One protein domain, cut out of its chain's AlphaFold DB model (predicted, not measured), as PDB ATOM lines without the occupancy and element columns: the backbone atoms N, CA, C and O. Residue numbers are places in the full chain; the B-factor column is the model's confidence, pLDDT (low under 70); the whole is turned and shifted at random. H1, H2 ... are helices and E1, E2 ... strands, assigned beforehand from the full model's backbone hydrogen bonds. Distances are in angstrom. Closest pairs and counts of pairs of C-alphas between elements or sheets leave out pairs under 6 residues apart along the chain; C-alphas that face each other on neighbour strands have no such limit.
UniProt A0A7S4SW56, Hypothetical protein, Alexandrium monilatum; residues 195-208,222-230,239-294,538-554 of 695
ATOM      1  N   GLU A 195      56.265  39.821 -58.337       60.34
ATOM      2  CA  GLU A 195      55.665  38.952 -59.346       60.34
ATOM      3  C   GLU A 195      55.785  37.498 -58.863       60.34
ATOM      4  O   GLU A 195      56.863  36.906 -58.839       60.34
ATOM      5  N   GLY A 196      54.663  36.936 -58.412       63.31
ATOM      6  CA  GLY A 196      54.537  35.517 -58.096       63.31
ATOM      7  C   GLY A 196      54.712  35.094 -56.634       63.31
ATOM      8  O   GLY A 196      54.550  33.896 -56.409       63.31
ATOM      9  N   LEU A 197      54.972  35.998 -55.668       78.31
ATOM     10  CA  LEU A 197      54.904  35.662 -54.231       78.31
ATOM     11  C   LEU A 197      53.543  36.008 -53.628       78.31
ATOM     12  O   LEU A 197      53.044  37.127 -53.755       78.31
ATOM     13  N   THR A 198      52.987  35.044 -52.911       85.06
ATOM     14  CA  THR A 198      51.751  35.171 -52.146       85.06
ATOM     15  C   THR A 198      51.964  35.977 -50.845       85.06
ATOM     16  O   THR A 198      53.098  36.062 -50.354       85.06
ATOM     17  N   PRO A 199      50.922  36.632 -50.289       79.88
ATOM     18  CA  PRO A 199      51.064  37.524 -49.135       79.88
ATOM     19  C   PRO A 199      51.667  36.866 -47.887       79.88
ATOM     20  O   PRO A 199      52.549  37.467 -47.275       79.88
ATOM     21  N   LYS A 200      51.267  35.634 -47.532       84.12
ATOM     22  CA  LYS A 200      51.768  34.992 -46.300       84.12
ATOM     23  C   LYS A 200      53.227  34.579 -46.433       84.12
ATOM     24  O   LYS A 200      53.995  34.719 -45.487       84.12
ATOM     25  N   LEU A 201      53.635  34.119 -47.617       84.62
ATOM     26  CA  LEU A 201      55.040  33.839 -47.904       84.62
ATOM     27  C   LEU A 201      55.904  35.102 -47.799       84.62
ATOM     28  O   LEU A 201      56.996  35.054 -47.237       84.62
ATOM     29  N   ARG A 202      55.415  36.245 -48.298       80.81
ATOM     30  CA  ARG A 202      56.115  37.536 -48.175       80.81
ATOM     31  C   ARG A 202      56.332  37.916 -46.712       80.81
ATOM     32  O   ARG A 202      57.445  38.281 -46.342       80.81
ATOM     33  N   GLU A 203      55.284  37.816 -45.903       81.00
ATOM     34  CA  GLU A 203      55.346  38.099 -44.471       81.00
ATOM     35  C   GLU A 203      56.327  37.156 -43.761       81.00
ATOM     36  O   GLU A 203      57.247  37.621 -43.088       81.00
ATOM     37  N   TYR A 204      56.226  35.848 -44.018       82.94
ATOM     38  CA  TYR A 204      57.136  34.843 -43.464       82.94
ATOM     39  C   TYR A 204      58.607  35.148 -43.777       82.94
ATOM     40  O   TYR A 204      59.457  35.122 -42.888       82.94
ATOM     41  N   ILE A 205      58.909  35.490 -45.033       79.81
ATOM     42  CA  ILE A 205      60.266  35.859 -45.448       79.81
ATOM     43  C   ILE A 205      60.717  37.139 -44.740       79.81
ATOM     44  O   ILE A 205      61.854  37.196 -44.286       79.81
ATOM     45  N   SER A 206      59.856  38.152 -44.622       72.44
ATOM     46  CA  SER A 206      60.230  39.431 -44.007       72.44
ATOM     47  C   SER A 206      60.633  39.291 -42.535       72.44
ATOM     48  O   SER A 206      61.637  39.874 -42.122       72.44
ATOM     49  N   VAL A 207      59.925  38.447 -41.774       69.31
ATOM     50  CA  VAL A 207      60.255  38.140 -40.373       69.31
ATOM     51  C   VAL A 207      61.612  37.439 -40.290       69.31
ATOM     52  O   VAL A 207      62.497  37.868 -39.556       69.31
ATOM     53  N   ARG A 208      61.830  36.413 -41.121       71.06
ATOM     54  CA  ARG A 208      63.074  35.622 -41.118       71.06
ATOM     55  C   ARG A 208      64.281  36.396 -41.637       71.06
ATOM     56  O   ARG A 208      65.398  36.171 -41.181       71.06
ATOM     57  N   PHE A 222      70.729  29.733 -51.956       84.81
ATOM     58  CA  PHE A 222      69.788  30.850 -52.032       84.81
ATOM     59  C   PHE A 222      68.941  30.791 -53.308       84.81
ATOM     60  O   PHE A 222      69.379  30.314 -54.352       84.81
ATOM     61  N   ILE A 223      67.714  31.287 -53.201       82.88
ATOM     62  CA  ILE A 223      66.733  31.463 -54.263       82.88
ATOM     63  C   ILE A 223      66.654  32.960 -54.552       82.88
ATOM     64  O   ILE A 223      66.212  33.731 -53.701       82.88
ATOM     65  N   SER A 224      67.088  33.370 -55.743       82.06
ATOM     66  CA  SER A 224      67.023  34.771 -56.163       82.06
ATOM     67  C   SER A 224      65.610  35.135 -56.619       82.06
ATOM     68  O   SER A 224      65.083  34.530 -57.554       82.06
ATOM     69  N   VAL A 225      65.012  36.147 -55.994       81.31
ATOM     70  CA  VAL A 225      63.699  36.709 -56.339       81.31
ATOM     71  C   VAL A 225      63.860  38.188 -56.673       81.31
ATOM     72  O   VAL A 225      64.460  38.943 -55.917       81.31
ATOM     73  N   SER A 226      63.338  38.621 -57.817       78.88
ATOM     74  CA  SER A 226      63.349  40.028 -58.230       78.88
ATOM     75  C   SER A 226      62.048  40.731 -57.834       78.88
ATOM     76  O   SER A 226      60.965  40.246 -58.154       78.88
ATOM     77  N   MET A 227      62.150  41.889 -57.186       74.44
ATOM     78  CA  MET A 227      61.030  42.750 -56.790       74.44
ATOM     79  C   MET A 227      60.989  44.011 -57.637       74.44
ATOM     80  O   MET A 227      62.025  44.636 -57.873       74.44
ATOM     81  N   ARG A 228      59.785  44.433 -58.033       75.56
ATOM     82  CA  ARG A 228      59.567  45.708 -58.723       75.56
ATOM     83  C   ARG A 228      58.618  46.583 -57.897       75.56
ATOM     84  O   ARG A 228      57.587  46.089 -57.442       75.56
ATOM     85  N   PRO A 229      58.933  47.866 -57.659       72.38
ATOM     86  CA  PRO A 229      58.025  48.742 -56.935       72.38
ATOM     87  C   PRO A 229      56.801  49.046 -57.801       72.38
ATOM     88  O   PRO A 229      56.916  49.378 -58.985       72.38
ATOM     89  N   ARG A 230      55.617  48.922 -57.203       67.06
ATOM     90  CA  ARG A 230      54.333  49.177 -57.849       67.06
ATOM     91  C   ARG A 230      54.120  50.687 -57.915       67.06
ATOM     92  O   ARG A 230      54.045  51.353 -56.888       67.06
ATOM     93  N   ALA A 239      64.839  46.441 -60.975       77.25
ATOM     94  CA  ALA A 239      64.345  45.364 -60.135       77.25
ATOM     95  C   ALA A 239      65.338  45.152 -58.984       77.25
ATOM     96  O   ALA A 239      66.544  45.062 -59.211       77.25
ATOM     97  N   VAL A 240      64.838  45.089 -57.754       77.69
ATOM     98  CA  VAL A 240      65.664  44.784 -56.582       77.69
ATOM     99  C   VAL A 240      65.721  43.270 -56.440       77.69
ATOM    100  O   VAL A 240      64.683  42.619 -56.338       77.69
ATOM    101  N   HIS A 241      66.920  42.696 -56.467       79.06
ATOM    102  CA  HIS A 241      67.116  41.257 -56.314       79.06
ATOM    103  C   HIS A 241      67.318  40.902 -54.840       79.06
ATOM    104  O   HIS A 241      68.216  41.430 -54.189       79.06
ATOM    105  N   TYR A 242      66.502  39.982 -54.337       82.06
ATOM    106  CA  TYR A 242      66.587  39.416 -52.998       82.06
ATOM    107  C   TYR A 242      67.027  37.961 -53.086       82.06
ATOM    108  O   TYR A 242      66.566  37.222 -53.953       82.06
ATOM    109  N   SER A 243      67.886  37.541 -52.164       83.81
ATOM    110  CA  SER A 243      68.312  36.150 -52.018       83.81
ATOM    111  C   SER A 243      67.625  35.554 -50.796       83.81
ATOM    112  O   SER A 243      67.872  35.992 -49.677       83.81
ATOM    113  N   ILE A 244      66.756  34.566 -51.001       87.06
ATOM    114  CA  ILE A 244      66.019  33.881 -49.929       87.06
ATOM    115  C   ILE A 244      66.655  32.516 -49.703       87.06
ATOM    116  O   ILE A 244      66.869  31.781 -50.665       87.06
ATOM    117  N   ALA A 245      66.954  32.131 -48.465       88.88
ATOM    118  CA  ALA A 245      67.523  30.813 -48.217       88.88
ATOM    119  C   ALA A 245      66.525  29.708 -48.619       88.88
ATOM    120  O   ALA A 245      65.349  29.729 -48.251       88.88
ATOM    121  N   ARG A 246      66.989  28.704 -49.373       89.31
ATOM    122  CA  ARG A 246      66.156  27.581 -49.837       89.31
ATOM    123  C   ARG A 246      65.514  26.828 -48.670       89.31
ATOM    124  O   ARG A 246      64.388  26.352 -48.801       89.31
ATOM    125  N   ILE A 247      66.222  26.726 -47.543       89.00
ATOM    126  CA  ILE A 247      65.731  26.068 -46.328       89.00
ATOM    127  C   ILE A 247      64.476  26.752 -45.774       89.00
ATOM    128  O   ILE A 247      63.533  26.055 -45.414       89.00
ATOM    129  N   ASP A 248      64.404  28.084 -45.814       87.31
ATOM    130  CA  ASP A 248      63.238  28.821 -45.323       87.31
ATOM    131  C   ASP A 248      61.999  28.555 -46.180       87.31
ATOM    132  O   ASP A 248      60.900  28.418 -45.648       87.31
ATOM    133  N   ILE A 249      62.162  28.409 -47.500       90.75
ATOM    134  CA  ILE A 249      61.049  28.073 -48.399       90.75
ATOM    135  C   ILE A 249      60.578  26.625 -48.172       90.75
ATOM    136  O   ILE A 249      59.376  26.364 -48.213       90.75
ATOM    137  N   ILE A 250      61.489  25.688 -47.878       91.69
ATOM    138  CA  ILE A 250      61.129  24.307 -47.500       91.69
ATOM    139  C   ILE A 250      60.357  24.292 -46.175       91.69
ATOM    140  O   ILE A 250      59.358  23.581 -46.044       91.69
ATOM    141  N   ASP A 251      60.805  25.067 -45.192       90.50
ATOM    142  CA  ASP A 251      60.135  25.144 -43.897       90.50
ATOM    143  C   ASP A 251      58.763  25.822 -44.015       90.50
ATOM    144  O   ASP A 251      57.790  25.330 -43.439       90.50
ATOM    145  N   PHE A 252      58.627  26.848 -44.859       92.62
ATOM    146  CA  PHE A 252      57.329  27.434 -45.188       92.62
ATOM    147  C   PHE A 252      56.396  26.448 -45.914       92.62
ATOM    148  O   PHE A 252      55.205  26.384 -45.614       92.62
ATOM    149  N   GLU A 253      56.908  25.629 -46.841       95.19
ATOM    150  CA  GLU A 253      56.111  24.585 -47.500       95.19
ATOM    151  C   GLU A 253      55.581  23.557 -46.482       95.19
ATOM    152  O   GLU A 253      54.428  23.122 -46.568       95.19
ATOM    153  N   ARG A 254      56.406  23.179 -45.497       94.25
ATOM    154  CA  ARG A 254      56.002  22.296 -44.390       94.25
ATOM    155  C   ARG A 254      54.944  22.945 -43.505       94.25
ATOM    156  O   ARG A 254      53.975  22.274 -43.158       94.25
ATOM    157  N   LEU A 255      55.095  24.233 -43.195       90.69
ATOM    158  CA  LEU A 255      54.088  25.005 -42.469       90.69
ATOM    159  C   LEU A 255      52.750  25.001 -43.222       90.69
ATOM    160  O   LEU A 255      51.717  24.693 -42.632       90.69
ATOM    161  N   CYS A 256      52.773  25.253 -44.535       92.62
ATOM    162  CA  CYS A 256      51.574  25.198 -45.369       92.62
ATOM    163  C   CYS A 256      50.919  23.812 -45.333       92.62
ATOM    164  O   CYS A 256      49.702  23.731 -45.211       92.62
ATOM    165  N   LYS A 257      51.697  22.719 -45.401       94.69
ATOM    166  CA  LYS A 257      51.166  21.345 -45.274       94.69
ATOM    167  C   LYS A 257      50.441  21.141 -43.946       94.69
ATOM    168  O   LYS A 257      49.294  20.711 -43.966       94.69
ATOM    169  N   GLY A 258      51.075  21.523 -42.836       89.38
ATOM    170  CA  GLY A 258      50.467  21.422 -41.508       89.38
ATOM    171  C   GLY A 258      49.164  22.217 -41.403       89.38
ATOM    172  O   GLY A 258      48.158  21.686 -40.948       89.38
ATOM    173  N   LYS A 259      49.136  23.457 -41.910       90.75
ATOM    174  CA  LYS A 259      47.919  24.285 -41.906       90.75
ATOM    175  C   LYS A 259      46.827  23.767 -42.847       90.75
ATOM    176  O   LYS A 259      45.650  23.877 -42.520       90.75
ATOM    177  N   ILE A 260      47.179  23.171 -43.987       95.44
ATOM    178  CA  ILE A 260      46.215  22.513 -44.885       95.44
ATOM    179  C   ILE A 260      45.560  21.313 -44.195       95.44
ATOM    180  O   ILE A 260      44.347  21.147 -44.303       95.44
ATOM    181  N   GLU A 261      46.344  20.479 -43.510       95.12
ATOM    182  CA  GLU A 261      45.835  19.331 -42.749       95.12
ATOM    183  C   GLU A 261      44.925  19.793 -41.603       95.12
ATOM    184  O   GLU A 261      43.787  19.344 -41.524       95.12
ATOM    185  N   GLU A 262      45.353  20.788 -40.821       88.75
ATOM    186  CA  GLU A 262      44.554  21.385 -39.740       88.75
ATOM    187  C   GLU A 262      43.190  21.905 -40.237       88.75
ATOM    188  O   GLU A 262      42.146  21.627 -39.641       88.75
ATOM    189  N   VAL A 263      43.169  22.637 -41.358       89.00
ATOM    190  CA  VAL A 263      41.922  23.175 -41.926       89.00
ATOM    191  C   VAL A 263      41.027  22.062 -42.481       89.00
ATOM    192  O   VAL A 263      39.805  22.159 -42.365       89.00
ATOM    193  N   ARG A 264      41.598  20.992 -43.051       95.69
ATOM    194  CA  ARG A 264      40.832  19.820 -43.511       95.69
ATOM    195  C   ARG A 264      40.191  19.069 -42.352       95.69
ATOM    196  O   ARG A 264      38.997  18.797 -42.416       95.69
ATOM    197  N   ASP A 265      40.939  18.819 -41.283       88.81
ATOM    198  CA  ASP A 265      40.407  18.181 -40.075       88.81
ATOM    199  C   ASP A 265      39.256  19.003 -39.479       88.81
ATOM    200  O   ASP A 265      38.244  18.460 -39.019       88.81
ATOM    201  N   ARG A 266      39.376  20.335 -39.539       89.81
ATOM    202  CA  ARG A 266      38.323  21.254 -39.110       89.81
ATOM    203  C   ARG A 266      37.080  21.181 -40.006       89.81
ATOM    204  O   ARG A 266      35.974  21.109 -39.474       89.81
ATOM    205  N   LEU A 267      37.239  21.150 -41.330       94.69
ATOM    206  CA  LEU A 267      36.130  20.966 -42.278       94.69
ATOM    207  C   LEU A 267      35.411  19.627 -42.064       94.69
ATOM    208  O   LEU A 267      34.186  19.596 -41.977       94.69
ATOM    209  N   ASP A 268      36.164  18.540 -41.887       93.88
ATOM    210  CA  ASP A 268      35.611  17.217 -41.584       93.88
ATOM    211  C   ASP A 268      34.809  17.226 -40.277       93.88
ATOM    212  O   ASP A 268      33.758  16.589 -40.171       93.88
ATOM    213  N   HIS A 269      35.284  17.960 -39.268       91.62
ATOM    214  CA  HIS A 269      34.540  18.143 -38.031       91.62
ATOM    215  C   HIS A 269      33.221  18.890 -38.266       91.62
ATOM    216  O   HIS A 269      32.186  18.450 -37.765       91.62
ATOM    217  N   PHE A 270      33.242  19.996 -39.017       93.81
ATOM    218  CA  PHE A 270      32.050  20.810 -39.287       93.81
ATOM    219  C   PHE A 270      30.993  19.991 -40.022       93.81
ATOM    220  O   PHE A 270      29.827  19.987 -39.628       93.81
ATOM    221  N   GLU A 271      31.422  19.220 -41.017       95.75
ATOM    222  CA  GLU A 271      30.547  18.364 -41.807       95.75
ATOM    223  C   GLU A 271      29.901  17.261 -40.956       95.75
ATOM    224  O   GLU A 271      28.694  17.045 -41.047       95.75
ATOM    225  N   ARG A 272      30.651  16.620 -40.046       95.06
ATOM    226  CA  ARG A 272      30.074  15.645 -39.098       95.06
ATOM    227  C   ARG A 272      29.028  16.283 -38.183       95.06
ATOM    228  O   ARG A 272      27.969  15.703 -37.975       95.06
ATOM    229  N   ARG A 273      29.288  17.490 -37.664       94.31
ATOM    230  CA  ARG A 273      28.328  18.212 -36.806       94.31
ATOM    231  C   ARG A 273      27.071  18.622 -37.559       94.31
ATOM    232  O   ARG A 273      25.972  18.508 -37.020       94.31
ATOM    233  N   ARG A 274      27.226  19.047 -38.809       95.69
ATOM    234  CA  ARG A 274      26.112  19.373 -39.700       95.69
ATOM    235  C   ARG A 274      25.258  18.133 -39.967       95.69
ATOM    236  O   ARG A 274      24.042  18.202 -39.830       95.69
ATOM    237  N   GLN A 275      25.884  16.989 -40.252       97.06
ATOM    238  CA  GLN A 275      25.199  15.703 -40.429       97.06
ATOM    239  C   GLN A 275      24.457  15.256 -39.163       97.06
ATOM    240  O   GLN A 275      23.308  14.831 -39.261       97.06
ATOM    241  N   ASP A 276      25.062  15.406 -37.980       95.75
ATOM    242  CA  ASP A 276      24.403  15.118 -36.700       95.75
ATOM    243  C   ASP A 276      23.131  15.975 -36.517       95.75
ATOM    244  O   ASP A 276      22.085  15.456 -36.123       95.75
ATOM    245  N   LEU A 277      23.197  17.277 -36.829       95.75
ATOM    246  CA  LEU A 277      22.059  18.206 -36.755       95.75
ATOM    247  C   LEU A 277      20.973  17.886 -37.790       95.75
ATOM    248  O   LEU A 277      19.794  17.839 -37.442       95.75
ATOM    249  N   CYS A 278      21.349  17.589 -39.036       95.94
ATOM    250  CA  CYS A 278      20.405  17.142 -40.063       95.94
ATOM    251  C   CYS A 278      19.710  15.833 -39.659       95.94
ATOM    252  O   CYS A 278      18.500  15.708 -39.835       95.94
ATOM    253  N   ALA A 279      20.431  14.896 -39.036       96.44
ATOM    254  CA  ALA A 279      19.851  13.654 -38.536       96.44
ATOM    255  C   ALA A 279      18.816  13.883 -37.418       96.44
ATOM    256  O   ALA A 279      17.894  13.079 -37.273       96.44
ATOM    257  N   TYR A 280      18.918  14.963 -36.630       95.81
ATOM    258  CA  TYR A 280      17.852  15.344 -35.693       95.81
ATOM    259  C   TYR A 280      16.584  15.783 -36.427       95.81
ATOM    260  O   TYR A 280      15.493  15.336 -36.068       95.81
ATOM    261  N   VAL A 281      16.727  16.593 -37.479       96.25
ATOM    262  CA  VAL A 281      15.593  17.037 -38.305       96.25
ATOM    263  C   VAL A 281      14.923  15.847 -38.994       96.25
ATOM    264  O   VAL A 281      13.702  15.708 -38.956       96.25
ATOM    265  N   GLU A 282      15.708  14.915 -39.539       96.19
ATOM    266  CA  GLU A 282      15.196  13.681 -40.155       96.19
ATOM    267  C   GLU A 282      14.439  12.780 -39.164       96.19
ATOM    268  O   GLU A 282      13.515  12.066 -39.556       96.19
ATOM    269  N   ARG A 283      14.784  12.830 -37.870       97.56
ATOM    270  CA  ARG A 283      14.062  12.125 -36.794       97.56
ATOM    271  C   ARG A 283      12.788  12.845 -36.335       97.56
ATOM    272  O   ARG A 283      12.135  12.365 -35.411       97.56
ATOM    273  N   GLY A 284      12.420  13.951 -36.981       96.75
ATOM    274  CA  GLY A 284      11.190  14.696 -36.720       96.75
ATOM    275  C   GLY A 284      11.351  15.915 -35.813       96.75
ATOM    276  O   GLY A 284      10.333  16.469 -35.406       96.75
ATOM    277  N   ALA A 285      12.581  16.337 -35.492       96.75
ATOM    278  CA  ALA A 285      12.797  17.629 -34.842       96.75
ATOM    279  C   ALA A 285      12.532  18.777 -35.832       96.75
ATOM    280  O   ALA A 285      12.891  18.696 -37.009       96.75
ATOM    281  N   SER A 286      11.919  19.860 -35.361       97.06
ATOM    282  CA  SER A 286      11.798  21.098 -36.129       97.06
ATOM    283  C   SER A 286      13.148  21.816 -36.208       97.06
ATOM    284  O   SER A 286      13.964  21.727 -35.294       97.06
ATOM    285  N   ALA A 287      13.379  22.596 -37.267       93.88
ATOM    286  CA  ALA A 287      14.544  23.484 -37.340       93.88
ATOM    287  C   ALA A 287      14.545  24.537 -36.211       93.88
ATOM    288  O   ALA A 287      15.610  24.978 -35.781       93.88
ATOM    289  N   ASP A 288      13.363  24.889 -35.701       95.31
ATOM    290  CA  ASP A 288      13.191  25.824 -34.585       95.31
ATOM    291  C   ASP A 288      13.379  25.158 -33.209       95.31
ATOM    292  O   ASP A 288      13.426  25.852 -32.192       95.31
ATOM    293  N   ASP A 289      13.503  23.826 -33.151       94.25
ATOM    294  CA  ASP A 289      13.731  23.128 -31.889       94.25
ATOM    295  C   ASP A 289      15.148  23.398 -31.378       94.25
ATOM    296  O   ASP A 289      16.120  23.487 -32.134       94.25
ATOM    297  N   TYR A 290      15.277  23.512 -30.059       92.75
ATOM    298  CA  TYR A 290      16.556  23.734 -29.400       92.75
ATOM    299  C   TYR A 290      17.327  22.421 -29.243       92.75
ATOM    300  O   TYR A 290      16.821  21.447 -28.684       92.75
ATOM    301  N   ALA A 291      18.587  22.417 -29.676       91.75
ATOM    302  CA  ALA A 291      19.526  21.321 -29.462       91.75
ATOM    303  C   ALA A 291      20.726  21.792 -28.622       91.75
ATOM    304  O   ALA A 291      21.003  22.997 -28.560       91.75
ATOM    305  N   PRO A 292      21.470  20.867 -27.980       89.75
ATOM    306  CA  PRO A 292      22.769  21.194 -27.399       89.75
ATOM    307  C   PRO A 292      23.651  21.901 -28.433       89.75
ATOM    308  O   PRO A 292      23.591  21.556 -29.613       89.75
ATOM    309  N   ASN A 293      24.454  22.881 -28.017       85.31
ATOM    310  CA  ASN A 293      25.395  23.549 -28.913       85.31
ATOM    311  C   ASN A 293      26.422  22.536 -29.456       85.31
ATOM    312  O   ASN A 293      27.276  22.039 -28.719       85.31
ATOM    313  N   MET A 294      26.297  22.216 -30.744       86.81
ATOM    314  CA  MET A 294      27.153  21.291 -31.489       86.81
ATOM    315  C   MET A 294      28.254  22.027 -32.262       86.81
ATOM    316  O   MET A 294      29.005  21.388 -33.004       86.81
ATOM    317  N   TRP A 538      45.753  28.678 -48.343       92.00
ATOM    318  CA  TRP A 538      46.937  27.880 -47.997       92.00
ATOM    319  C   TRP A 538      47.433  26.985 -49.140       92.00
ATOM    320  O   TRP A 538      48.642  26.805 -49.298       92.00
ATOM    321  N   LEU A 539      46.535  26.452 -49.973       94.62
ATOM    322  CA  LEU A 539      46.912  25.707 -51.177       94.62
ATOM    323  C   LEU A 539      47.628  26.600 -52.198       94.62
ATOM    324  O   LEU A 539      48.571  26.148 -52.848       94.62
ATOM    325  N   GLU A 540      47.212  27.856 -52.351       91.75
ATOM    326  CA  GLU A 540      47.896  28.818 -53.220       91.75
ATOM    327  C   GLU A 540      49.301  29.158 -52.714       91.75
ATOM    328  O   GLU A 540      50.249  29.155 -53.505       91.75
ATOM    329  N   GLU A 541      49.452  29.360 -51.406       91.50
ATOM    330  CA  GLU A 541      50.742  29.589 -50.739       91.50
ATOM    331  C   GLU A 541      51.679  28.384 -50.915       91.50
ATOM    332  O   GLU A 541      52.841  28.529 -51.302       91.50
ATOM    333  N   GLN A 542      51.155  27.168 -50.741       95.44
ATOM    334  CA  GLN A 542      51.909  25.939 -50.967       95.44
ATOM    335  C   GLN A 542      52.341  25.790 -52.432       95.44
ATOM    336  O   GLN A 542      53.494  25.458 -52.713       95.44
ATOM    337  N   ARG A 543      51.435  26.047 -53.389       94.31
ATOM    338  CA  ARG A 543      51.764  26.044 -54.825       94.31
ATOM    339  C   ARG A 543      52.852  27.069 -55.127       94.31
ATOM    340  O   ARG A 543      53.737  26.784 -55.929       94.31
ATOM    341  N   CYS A 544      52.798  28.239 -54.494       91.62
ATOM    342  CA  CYS A 544      53.817  29.271 -54.618       91.62
ATOM    343  C   CYS A 544      55.187  28.784 -54.129       91.62
ATOM    344  O   CYS A 544      56.153  28.836 -54.891       91.62
ATOM    345  N   ALA A 545      55.259  28.230 -52.918       92.19
ATOM    346  CA  ALA A 545      56.490  27.658 -52.375       92.19
ATOM    347  C   ALA A 545      57.065  26.565 -53.294       92.19
ATOM    348  O   ALA A 545      58.248  26.586 -53.633       92.19
ATOM    349  N   HIS A 546      56.214  25.660 -53.790       93.88
ATOM    350  CA  HIS A 546      56.627  24.590 -54.697       93.88
ATOM    351  C   HIS A 546      57.180  25.139 -56.026       93.88
ATOM    352  O   HIS A 546      58.224  24.677 -56.490       93.88
ATOM    353  N   ARG A 547      56.553  26.170 -56.616       91.94
ATOM    354  CA  ARG A 547      57.090  26.828 -57.824       91.94
ATOM    355  C   ARG A 547      58.510  27.355 -57.596       91.94
ATOM    356  O   ARG A 547      59.377  27.103 -58.428       91.94
ATOM    357  N   LEU A 548      58.774  28.014 -56.467       89.62
ATOM    358  CA  LEU A 548      60.108  28.547 -56.146       89.62
ATOM    359  C   LEU A 548      61.152  27.439 -55.944       89.62
ATOM    360  O   LEU A 548      62.287  27.544 -56.420       89.62
ATOM    361  N   LEU A 549      60.770  26.350 -55.275       91.06
ATOM    362  CA  LEU A 549      61.653  25.202 -55.051       91.06
ATOM    363  C   LEU A 549      62.008  24.465 -56.351       91.06
ATOM    364  O   LEU A 549      63.122  23.946 -56.468       91.06
ATOM    365  N   LEU A 550      61.094  24.443 -57.331       89.81
ATOM    366  CA  LEU A 550      61.328  23.864 -58.658       89.81
ATOM    367  C   LEU A 550      62.161  24.779 -59.561       89.81
ATOM    368  O   LEU A 550      63.098  24.297 -60.193       89.81
ATOM    369  N   MET A 551      61.885  26.092 -59.582       83.69
ATOM    370  CA  MET A 551      62.655  27.063 -60.382       83.69
ATOM    371  C   MET A 551      64.153  27.047 -60.051       83.69
ATOM    372  O   MET A 551      64.994  27.331 -60.902       83.69
ATOM    373  N   THR A 552      64.500  26.697 -58.817       73.81
ATOM    374  CA  THR A 552      65.887  26.655 -58.342       73.81
ATOM    375  C   THR A 552      66.579  25.323 -58.575       73.81
ATOM    376  O   THR A 552      67.802  25.280 -58.576       73.81
ATOM    377  N   ALA A 553      65.835  24.245 -58.836       73.88
ATOM    378  CA  ALA A 553      66.427  22.971 -59.242       73.88
ATOM    379  C   ALA A 553      67.034  23.036 -60.659       73.88
ATOM    380  O   ALA A 553      67.933  22.264 -60.979       73.88
ATOM    381  N   THR A 554      66.569  23.967 -61.499       67.75
ATOM    382  CA  THR A 554      67.059  24.166 -62.873       67.75
ATOM    383  C   THR A 554      68.186  25.193 -62.996       67.75
ATOM    384  O   THR A 554      68.781  25.315 -64.065       67.75
TER     385      THR A 554
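This is residues 195 to 208, 222 to 230, 239 to 294 and 538 to 554 of the 695 residues of the protein "Hypothetical protein" of Alexandrium monilatum (UniProt A0A7S4SW56). One long straight helix, H2, makes the length of a rod; near its first residues H3 packs alongside it and the short H1 packs at an angle on both, with the two-stranded sheet E1 E2 at that same end. Beyond the far end of H2 the backbone folds back into the short strand E3. The printed part has 96 residues with three named helices and three named strands, in the order H1 E1 E2 H2 E3 H3; E1 and E2 are antiparallel, and the class is mixed, helices and strands. It is extended, with a radius of gyration of the C-alphas of 21.4 A and spans of 65 by 29 by 21 A.

H1, residues 199 to 208, begins with C-alpha 199 at (51.064, 37.524, -49.135) and is 14.6 A long. E1, residues 222 to 229, spans 22.0 A, and E2, residues 240 to 245, spans 16.4 A. H2, residues 246 to 282, is 53.7 A long. E3, residues 290 to 292, spans 7.0 A. H3, residues 538 to 551, is 20.0 A long and ends with C-alpha 551 at (62.655, 27.063, -60.382).

N 225 and O 242 of E1 and E2 are within hydrogen-bond range at 2.8 A. A tight link joins E2 to H2. H2 touches H3 with residues 246 to 260 alone, closest C-alphas Glu 253 and Gln 542 at 5.6 A, at a shallow tilt of 27 degrees, opposite ways. H1 touches H2 at a steep tilt of 46 degrees, closest C-alphas Leu 201 and Phe 252 at 7.3 A; of H2, residues 248 to 252 alone take part. H1 and H3 only just touch, with 3 pairs of C-alphas within 8 A, closest Leu 201 and Glu 541 at 6.7 A. The helix packing is mostly crossed, only just: 1 of 3 touching pairs is at a shallow tilt. E3 pairs with no named strand and is only just apart from H2, closest 8.3 A. In H1, H2 and H3 every O i to N i+4 pair is within hydrogen-bond range.

The two C-alphas farthest apart, those of Ala 239 and Gly 284, are 65.7 A apart. Residues 264 to 269 of H2 stand free. Three cuts leave C-alpha gaps of 13.7 A from 208 to 222, 11.0 A from 230 to 239 and 26.6 A from 294 to 538. Of the links that are printed whole, none is long. The model's mean pLDDT over the printed part is 87.6, with residues 195, 196, 207, 230 and 554 under 70.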